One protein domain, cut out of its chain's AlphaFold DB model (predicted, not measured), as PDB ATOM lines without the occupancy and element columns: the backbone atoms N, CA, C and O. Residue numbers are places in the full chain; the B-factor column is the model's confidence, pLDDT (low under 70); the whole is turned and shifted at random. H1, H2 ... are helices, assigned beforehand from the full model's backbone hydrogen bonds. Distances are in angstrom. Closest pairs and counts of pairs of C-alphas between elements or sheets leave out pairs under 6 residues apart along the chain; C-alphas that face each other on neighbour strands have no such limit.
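AT A GLANCE: This is residues 217 to 282 of the 283 residues of an uncharacterized protein of Lactuca saligna (UniProt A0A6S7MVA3). Four helices make a small rounded body: H1 and H2, a loose helical hairpin, run side by side in opposite ways; H4 crosses H2 and makes a corner with the last residue of H1, Leu 226, at its own first residue, Pro 259; and H3 packs on H1 at a slant and runs the opposite way to H4, with a small gap between H3 and H4. H4, the longest helix, has its first residues at H1 and crosses H2 farther along, and after it the last ten residues, 273 to 282, fold back toward the side of H2 with a small antiparallel pairing of residues 276 to 277 with 280 to 281. The printed part has 66 residues with four named helices, in the order H1, H2, H3, H4, and no named strand; the class is all helix. The whole is compact, with a radius of gyration of the C-alphas of 10.7 A, and rounded, with spans of 26 by 24 by 19 A.

IN THESE COORDINATES: H1 is residues 217 to 226, 15.1 A from first to last C-alpha, and begins with C-alpha 217 at (127.710, 316.150, 242.571). After a short link of 6 residues comes H2, residues 233 to 243, 15.6 A long, which begins with C-alpha 233 at (142.471, 320.575, 231.258). A tight link of 2 residues leads to H3, residues 246 to 254, 12.5 A long. A tight link of 4 residues leads to H4, residues 259 to 272, 19.8 A long, which ends with C-alpha 272 at (139.387, 307.518, 224.163).

HOW THE PARTS SIT: H1 and H2 form a helical hairpin and only just touch, with 3 pairs of C-alphas within 8 A, the closest being those of Cys 219 and Phe 242 at 6.9 A. Their lines stand at a shallow tilt of 21 degrees, opposite ways. H1 touches H3 at a steep tilt of 45 degrees, the same way; their closest C-alphas, of Cys 219 and Val 253, are 6.4 A apart. H4 touches H1 with residues 259 to 263 alone, at a steep tilt of 65 degrees; the closest C-alphas are those of Leu 226 and Pro 259, 5.4 A apart. H2 touches H4 with 11 pairs of C-alphas within 8 A, the closest being those of Ala 237 and Ala 270 at 5.9 A, and their lines are only just about perpendicular at 72 degrees. H2 and H3 touch only at the corner by their link, and only just, with 3 pairs within 8 A; the closest C-alphas, of Phe 242 and Arg 249, are 5.9 A apart. H3 and H4 are close but not clearly touching: their closest C-alphas, of Trp 252 and Leu 262, are 7.9 A apart, and the tilt is a shallow 22 degrees, opposite ways. In H2, H3 and H4 every O i to N i+4 pair is within hydrogen-bond range; in H1 it is 4 of 6.

THE WHOLE: The two C-alphas farthest apart are those of Gln 218 and Asp 278, at 27.9 A. The printed part has no cut, and no link between the helices is long. The mean pLDDT of the printed part is 93.3, and no printed residue is under 70.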
ATOM      1  N   PRO A 217     127.100 315.649 241.334       93.94
ATOM      2  CA  PRO A 217     127.710 316.150 242.571       93.94
ATOM      3  C   PRO A 217     128.614 315.149 243.303       93.94
ATOM      4  O   PRO A 217     129.712 315.523 243.690       93.94
ATOM      5  N   GLN A 218     128.228 313.873 243.416       93.44
ATOM      6  CA  GLN A 218     129.077 312.847 244.048       93.44
ATOM      7  C   GLN A 218     130.363 312.583 243.248       93.44
ATOM      8  O   GLN A 218     131.423 312.328 243.817       93.44
ATOM      9  N   CYS A 219     130.289 312.669 241.917       95.75
ATOM     10  CA  CYS A 219     131.470 312.546 241.063       95.75
ATOM     11  C   CYS A 219     132.414 313.744 241.238       95.75
ATOM     12  O   CYS A 219     133.631 313.559 241.240       95.75
ATOM     13  N   LEU A 220     131.852 314.943 241.426       94.38
ATOM     14  CA  LEU A 220     132.582 316.189 241.671       94.38
ATOM     15  C   LEU A 220     133.244 316.218 243.056       94.38
ATOM     16  O   LEU A 220     134.417 316.555 243.134       94.38
ATOM     17  N   GLU A 221     132.552 315.798 244.117       95.31
ATOM     18  CA  GLU A 221     133.134 315.651 245.465       95.31
ATOM     19  C   GLU A 221     134.361 314.726 245.440       95.31
ATOM     20  O   GLU A 221     135.394 315.022 246.035       95.31
ATOM     21  N   LYS A 222     134.295 313.631 244.670       95.88
ATOM     22  CA  LYS A 222     135.442 312.741 244.455       95.88
ATOM     23  C   LYS A 222     136.545 313.364 243.588       95.88
ATOM     24  O   LYS A 222     137.713 313.036 243.774       95.88
ATOM     25  N   LEU A 223     136.206 314.264 242.662       95.94
ATOM     26  CA  LEU A 223     137.181 315.000 241.847       95.94
ATOM     27  C   LEU A 223     138.003 315.992 242.685       95.94
ATOM     28  O   LEU A 223     139.161 316.235 242.357       95.94
ATOM     29  N   GLU A 224     137.453 316.523 243.782       94.81
ATOM     30  CA  GLU A 224     138.191 317.415 244.692       94.81
ATOM     31  C   GLU A 224     139.417 316.733 245.332       94.81
ATOM     32  O   GLU A 224     140.390 317.422 245.628       94.81
ATOM     33  N   LEU A 225     139.440 315.393 245.435       94.94
ATOM     34  CA  LEU A 225     140.605 314.614 245.897       94.94
ATOM     35  C   LEU A 225     141.855 314.769 245.015       94.94
ATOM     36  O   LEU A 225     142.949 314.405 245.441       94.94
ATOM     37  N   LEU A 226     141.699 315.249 243.778       94.06
ATOM     38  CA  LEU A 226     142.815 315.509 242.871       94.06
ATOM     39  C   LEU A 226     143.454 316.891 243.070       94.06
ATOM     40  O   LEU A 226     144.476 317.157 242.448       94.06
ATOM     41  N   GLU A 227     142.834 317.772 243.865       93.75
ATOM     42  CA  GLU A 227     143.277 319.154 244.122       93.75
ATOM     43  C   GLU A 227     143.622 319.963 242.846       93.75
ATOM     44  O   GLU A 227     144.428 320.889 242.878       93.75
ATOM     45  N   LEU A 228     142.988 319.630 241.709       91.75
ATOM     46  CA  LEU A 228     143.300 320.221 240.401       91.75
ATOM     47  C   LEU A 228     143.031 321.726 240.361       91.75
ATOM     48  O   LEU A 228     141.975 322.197 240.811       91.75
ATOM     49  N   ASP A 229     143.920 322.451 239.682       90.94
ATOM     50  CA  ASP A 229     143.744 323.870 239.394       90.94
ATOM     51  C   ASP A 229     142.374 324.148 238.737       90.94
ATOM     52  O   ASP A 229     141.881 323.343 237.937       90.94
ATOM     53  N   PRO A 230     141.736 325.305 239.001       89.62
ATOM     54  CA  PRO A 230     140.441 325.649 238.404       89.62
ATOM     55  C   PRO A 230     140.433 325.692 236.867       89.62
ATOM     56  O   PRO A 230     139.360 325.667 236.269       89.62
ATOM     57  N   ILE A 231     141.613 325.778 236.243       90.62
ATOM     58  CA  ILE A 231     141.824 325.875 234.791       90.62
ATOM     59  C   ILE A 231     142.545 324.615 234.249       90.62
ATOM     60  O   ILE A 231     142.953 324.582 233.090       90.62
ATOM     61  N   ASP A 232     142.711 323.560 235.056       92.44
ATOM     62  CA  ASP A 232     143.369 322.323 234.616       92.44
ATOM     63  C   ASP A 232     142.553 321.637 233.492       92.44
ATOM     64  O   ASP A 232     141.353 321.390 233.670       92.44
ATOM     65  N   PRO A 233     143.159 321.291 232.334       92.50
ATOM     66  CA  PRO A 233     142.471 320.575 231.258       92.50
ATOM     67  C   PRO A 233     141.818 319.253 231.701       92.50
ATOM     68  O   PRO A 233     140.758 318.900 231.185       92.50
ATOM     69  N   ILE A 234     142.388 318.552 232.685       94.25
ATOM     70  CA  ILE A 234     141.842 317.312 233.260       94.25
ATOM     71  C   ILE A 234     140.557 317.588 234.038       94.25
ATOM     72  O   ILE A 234     139.623 316.788 233.987       94.25
ATOM     73  N   ARG A 235     140.457 318.741 234.708       94.38
ATOM     74  CA  ARG A 235     139.254 319.135 235.451       94.38
ATOM     75  C   ARG A 235     138.062 319.326 234.512       94.38
ATOM     76  O   ARG A 235     136.975 318.819 234.785       94.38
ATOM     77  N   PHE A 236     138.277 319.985 233.375       94.12
ATOM     78  CA  PHE A 236     137.256 320.127 232.331       94.12
ATOM     79  C   PHE A 236     136.935 318.796 231.639       94.12
ATOM     80  O   PHE A 236     135.765 318.499 231.396       94.12
ATOM     81  N   ALA A 237     137.945 317.964 231.369       95.75
ATOM     82  CA  ALA A 237     137.734 316.631 230.812       95.75
ATOM     83  C   ALA A 237     136.867 315.757 231.738       95.75
ATOM     84  O   ALA A 237     135.935 315.103 231.273       95.75
ATOM     85  N   ALA A 238     137.095 315.817 233.055       96.12
ATOM     86  CA  ALA A 238     136.261 315.149 234.049       96.12
ATOM     87  C   ALA A 238     134.806 315.647 234.027       96.12
ATOM     88  O   ALA A 238     133.886 314.831 234.061       96.12
ATOM     89  N   TYR A 239     134.568 316.959 233.893       94.56
ATOM     90  CA  TYR A 239     133.210 317.500 233.749       94.56
ATOM     91  C   TYR A 239     132.490 316.943 232.510       94.56
ATOM     92  O   TYR A 239     131.338 316.520 232.618       94.56
ATOM     93  N   HIS A 240     133.174 316.873 231.363       93.56
ATOM     94  CA  HIS A 240     132.627 316.274 230.141       93.56
ATOM     95  C   HIS A 240     132.303 314.782 230.333       93.56
ATOM     96  O   HIS A 240     131.224 314.318 229.967       93.56
ATOM     97  N   ILE A 241     133.211 314.027 230.960       95.50
ATOM     98  CA  ILE A 241     133.030 312.602 231.278       95.50
ATOM     99  C   ILE A 241     131.815 312.389 232.199       95.50
ATOM    100  O   ILE A 241     130.973 311.536 231.920       95.50
ATOM    101  N   PHE A 242     131.672 313.176 233.271       95.12
ATOM    102  CA  PHE A 242     130.563 313.027 234.224       95.12
ATOM    103  C   PHE A 242     129.213 313.482 233.657       95.12
ATOM    104  O   PHE A 242     128.183 312.924 234.044       95.12
ATOM    105  N   GLY A 243     129.209 314.450 232.734       91.00
ATOM    106  CA  GLY A 243     128.026 314.861 231.970       91.00
ATOM    107  C   GLY A 243     127.506 313.791 231.000       91.00
ATOM    108  O   GLY A 243     126.361 313.876 230.564       91.00
ATOM    109  N   GLY A 244     128.312 312.768 230.704       89.62
ATOM    110  CA  GLY A 244     127.928 311.621 229.890       89.62
ATOM    111  C   GLY A 244     127.040 310.599 230.615       89.62
ATOM    112  O   GLY A 244     126.100 310.912 231.355       89.62
ATOM    113  N   THR A 245     127.313 309.322 230.366       90.12
ATOM    114  CA  THR A 245     126.441 308.207 230.749       90.12
ATOM    115  C   THR A 245     126.576 307.793 232.222       90.12
ATOM    116  O   THR A 245     127.588 308.016 232.884       90.12
ATOM    117  N   MET A 246     125.528 307.160 232.758       91.00
ATOM    118  CA  MET A 246     125.465 306.760 234.172       91.00
ATOM    119  C   MET A 246     126.518 305.708 234.551       91.00
ATOM    120  O   MET A 246     127.148 305.838 235.595       91.00
ATOM    121  N   ASN A 247     126.784 304.740 233.670       91.94
ATOM    122  CA  ASN A 247     127.817 303.715 233.866       91.94
ATOM    123  C   ASN A 247     129.232 304.307 234.032       91.94
ATOM    124  O   ASN A 247     130.027 303.790 234.808       91.94
ATOM    125  N   ILE A 248     129.547 305.413 233.351       93.19
ATOM    126  CA  ILE A 248     130.829 306.120 233.493       93.19
ATOM    127  C   ILE A 248     130.951 306.715 234.904       93.19
ATOM    128  O   ILE A 248     131.998 306.589 235.541       93.19
ATOM    129  N   ARG A 249     129.864 307.297 235.430       95.06
ATOM    130  CA  ARG A 249     129.800 307.786 236.818       95.06
ATOM    131  C   ARG A 249     129.877 306.647 237.841       95.06
ATOM    132  O   ARG A 249     130.559 306.797 238.851       95.06
ATOM    133  N   GLU A 250     129.248 305.504 237.570       93.19
ATOM    134  CA  GLU A 250     129.363 304.279 238.383       93.19
ATOM    135  C   GLU A 250     130.792 303.750 238.441       93.19
ATOM    136  O   GLU A 250     131.291 303.465 239.529       93.19
ATOM    137  N   MET A 251     131.486 303.666 237.305       94.31
ATOM    138  CA  MET A 251     132.897 303.285 237.286       94.31
ATOM    139  C   MET A 251     133.736 304.274 238.101       94.31
ATOM    140  O   MET A 251     134.472 303.849 238.988       94.31
ATOM    141  N   TRP A 252     133.564 305.581 237.873       96.38
ATOM    142  CA  TRP A 252     134.296 306.630 238.587       96.38
ATOM    143  C   TRP A 252     134.166 306.528 240.110       96.38
ATOM    144  O   TRP A 252     135.183 306.501 240.810       96.38
ATOM    145  N   VAL A 253     132.946 306.437 240.658       94.88
ATOM    146  CA  VAL A 253     132.773 306.396 242.124       94.88
ATOM    147  C   VAL A 253     133.341 305.125 242.754       94.88
ATOM    148  O   VAL A 253     133.847 305.203 243.872       94.88
ATOM    149  N   ASN A 254     133.364 304.004 242.026       94.44
ATOM    150  CA  ASN A 254     133.890 302.720 242.504       94.44
ATOM    151  C   ASN A 254     135.425 302.572 242.404       94.44
ATOM    152  O   ASN A 254     135.975 301.633 242.977       94.44
ATOM    153  N   LEU A 255     136.137 303.472 241.712       95.94
ATOM    154  CA  LEU A 255     137.610 303.468 241.694       95.94
ATOM    155  C   LEU A 255     138.211 303.693 243.100       95.94
ATOM    156  O   LEU A 255     137.591 304.369 243.924       95.94
ATOM    157  N   PRO A 256     139.442 303.228 243.379       96.06
ATOM    158  CA  PRO A 256     140.177 303.625 244.581       96.06
ATOM    159  C   PRO A 256     140.324 305.149 244.693       96.06
ATOM    160  O   PRO A 256     140.457 305.842 243.685       96.06
ATOM    161  N   ASN A 257     140.364 305.673 245.919       95.81
ATOM    162  CA  ASN A 257     140.597 307.098 246.200       95.81
ATOM    163  C   ASN A 257     142.097 307.466 246.119       95.81
ATOM    164  O   ASN A 257     142.619 308.159 246.987       95.81
ATOM    165  N   ASP A 258     142.791 306.960 245.099       95.75
ATOM    166  CA  ASP A 258     144.195 307.257 244.811       95.75
ATOM    167  C   ASP A 258     144.262 308.327 243.707       95.75
ATOM    168  O   ASP A 258     143.755 308.081 242.604       95.75
ATOM    169  N   PRO A 259     144.874 309.503 243.952       94.69
ATOM    170  CA  PRO A 259     144.918 310.573 242.965       94.69
ATOM    171  C   PRO A 259     145.566 310.192 241.629       94.69
ATOM    172  O   PRO A 259     145.133 310.683 240.591       94.69
ATOM    173  N   GLN A 260     146.557 309.296 241.612       95.00
ATOM    174  CA  GLN A 260     147.210 308.867 240.371       95.00
ATOM    175  C   GLN A 260     146.296 307.957 239.549       95.00
ATOM    176  O   GLN A 260     146.184 308.127 238.334       95.00
ATOM    177  N   ILE A 261     145.586 307.030 240.205       95.94
ATOM    178  CA  ILE A 261     144.609 306.152 239.539       95.94
ATOM    179  C   ILE A 261     143.454 306.983 238.971       95.94
ATOM    180  O   ILE A 261     143.062 306.799 237.820       95.94
ATOM    181  N   LEU A 262     142.931 307.922 239.761       96.69
ATOM    182  CA  LEU A 262     141.832 308.796 239.360       96.69
ATOM    183  C   LEU A 262     142.232 309.733 238.207       96.69
ATOM    184  O   LEU A 262     141.497 309.834 237.222       96.69
ATOM    185  N   ARG A 263     143.413 310.363 238.273       95.94
ATOM    186  CA  ARG A 263     143.947 311.224 237.204       95.94
ATOM    187  C   ARG A 263     144.192 310.438 235.914       95.94
ATOM    188  O   ARG A 263     143.692 310.835 234.863       95.94
ATOM    189  N   GLY A 264     144.883 309.299 236.001       96.31
ATOM    190  CA  GLY A 264     145.169 308.442 234.849       96.31
ATOM    191  C   GLY A 264     143.906 307.863 234.203       96.31
ATOM    192  O   GLY A 264     143.834 307.758 232.981       96.31
ATOM    193  N   TRP A 265     142.871 307.553 234.996       97.50
ATOM    194  CA  TRP A 265     141.573 307.141 234.461       97.50
ATOM    195  C   TRP A 265     140.880 308.273 233.693       97.50
ATOM    196  O   TRP A 265     140.407 308.033 232.584       97.50
ATOM    197  N   ILE A 266     140.879 309.509 234.215       97.06
ATOM    198  CA  ILE A 266     140.341 310.668 233.482       97.06
ATOM    199  C   ILE A 266     141.105 310.874 232.174       97.06
ATOM    200  O   ILE A 266     140.470 311.017 231.136       97.06
ATOM    201  N   GLU A 267     142.441 310.858 232.187       96.06
ATOM    202  CA  GLU A 267     143.251 311.039 230.973       96.06
ATOM    203  C   GLU A 267     142.972 309.946 229.934       96.06
ATOM    204  O   GLU A 267     142.725 310.256 228.766       96.06
ATOM    205  N   MET A 268     142.931 308.677 230.351       96.00
ATOM    206  CA  MET A 268     142.613 307.539 229.483       96.00
ATOM    207  C   MET A 268     141.208 307.657 228.875       96.00
ATOM    208  O   MET A 268     141.047 307.507 227.663       96.00
ATOM    209  N   THR A 269     140.189 307.941 229.691       96.00
ATOM    210  CA  THR A 269     138.792 308.054 229.245       96.00
ATOM    211  C   THR A 269     138.551 309.314 228.411       96.00
ATOM    212  O   THR A 269     137.821 309.270 227.427       96.00
ATOM    213  N   ALA A 270     139.200 310.433 228.731       95.12
ATOM    214  CA  ALA A 270     139.125 311.652 227.930       95.12
ATOM    215  C   ALA A 270     139.795 311.472 226.563       95.12
ATOM    216  O   ALA A 270     139.274 311.952 225.558       95.12
ATOM    217  N   THR A 271     140.917 310.749 226.513       95.06
ATOM    218  CA  THR A 271     141.629 310.457 225.262       95.06
ATOM    219  C   THR A 271     140.831 309.498 224.378       95.06
ATOM    220  O   THR A 271     140.706 309.742 223.181       95.06
ATOM    221  N   SER A 272     140.220 308.449 224.944       93.06
ATOM    222  CA  SER A 272     139.387 307.518 224.163       93.06
ATOM    223  C   SER A 272     138.091 308.149 223.641       93.06
ATOM    224  O   SER A 272     137.600 307.745 222.590       93.06
ATOM    225  N   LEU A 273     137.569 309.171 224.328       91.19
ATOM    226  CA  LEU A 273     136.449 310.001 223.872       91.19
ATOM    227  C   LEU A 273     136.870 311.148 222.930       91.19
ATOM    228  O   LEU A 273     136.010 311.895 222.473       91.19
ATOM    229  N   GLY A 274     138.167 311.329 222.655       91.25
ATOM    230  CA  GLY A 274     138.688 312.428 221.830       91.25
ATOM    231  C   GLY A 274     138.626 313.818 222.478       91.25
ATOM    232  O   GLY A 274     138.939 314.806 221.822       91.25
ATOM    233  N   VAL A 275     138.255 313.906 223.760       91.19
ATOM    234  CA  VAL A 275     138.170 315.154 224.544       91.19
ATOM    235  C   VAL A 275     139.560 315.710 224.850       91.19
ATOM    236  O   VAL A 275     139.738 316.923 224.931       91.19
ATOM    237  N   LEU A 276     140.550 314.831 225.034       92.12
ATOM    238  CA  LEU A 276     141.909 315.193 225.423       92.12
ATOM    239  C   LEU A 276     142.937 314.578 224.467       92.12
ATOM    240  O   LEU A 276     142.839 313.414 224.088       92.12
ATOM    241  N   LYS A 277     143.939 315.371 224.085       90.75
ATOM    242  CA  LYS A 277     145.087 314.959 223.276       90.75
ATOM    243  C   LYS A 277     146.333 315.679 223.786       90.75
ATOM    244  O   LYS A 277     146.295 316.885 224.015       90.75
ATOM    245  N   ASP A 278     147.430 314.949 223.982       86.25
ATOM    246  CA  ASP A 278     148.720 315.497 224.437       86.25
ATOM    247  C   ASP A 278     148.605 316.358 225.722       86.25
ATOM    248  O   ASP A 278     149.235 317.411 225.852       86.25
ATOM    249  N   GLY A 279     147.739 315.945 226.659       80.19
ATOM    250  CA  GLY A 279     147.463 316.671 227.910       80.19
ATOM    251  C   GLY A 279     146.557 317.906 227.768       80.19
ATOM    252  O   GLY A 279     146.386 318.644 228.735       80.19
ATOM    253  N   LYS A 280     145.990 318.168 226.584       85.88
ATOM    254  CA  LYS A 280     145.202 319.373 226.275       85.88
ATOM    255  C   LYS A 280     143.811 319.013 225.768       85.88
ATOM    256  O   LYS A 280     143.633 318.003 225.096       85.88
ATOM    257  N   ILE A 281     142.835 319.868 226.056       85.94
ATOM    258  CA  ILE A 281     141.469 319.711 225.545       85.94
ATOM    259  C   ILE A 281     141.467 319.950 224.033       85.94
ATOM    260  O   ILE A 281     141.996 320.965 223.569       85.94
ATOM    261  N   VAL A 282     140.861 319.038 223.280       83.56
ATOM    262  CA  VAL A 282     140.616 319.195 221.843       83.56
ATOM    263  C   VAL A 282     139.375 320.074 221.645       83.56
ATOM    264  O   VAL A 282     138.372 319.898 222.335       83.56
TER     265      VAL A 282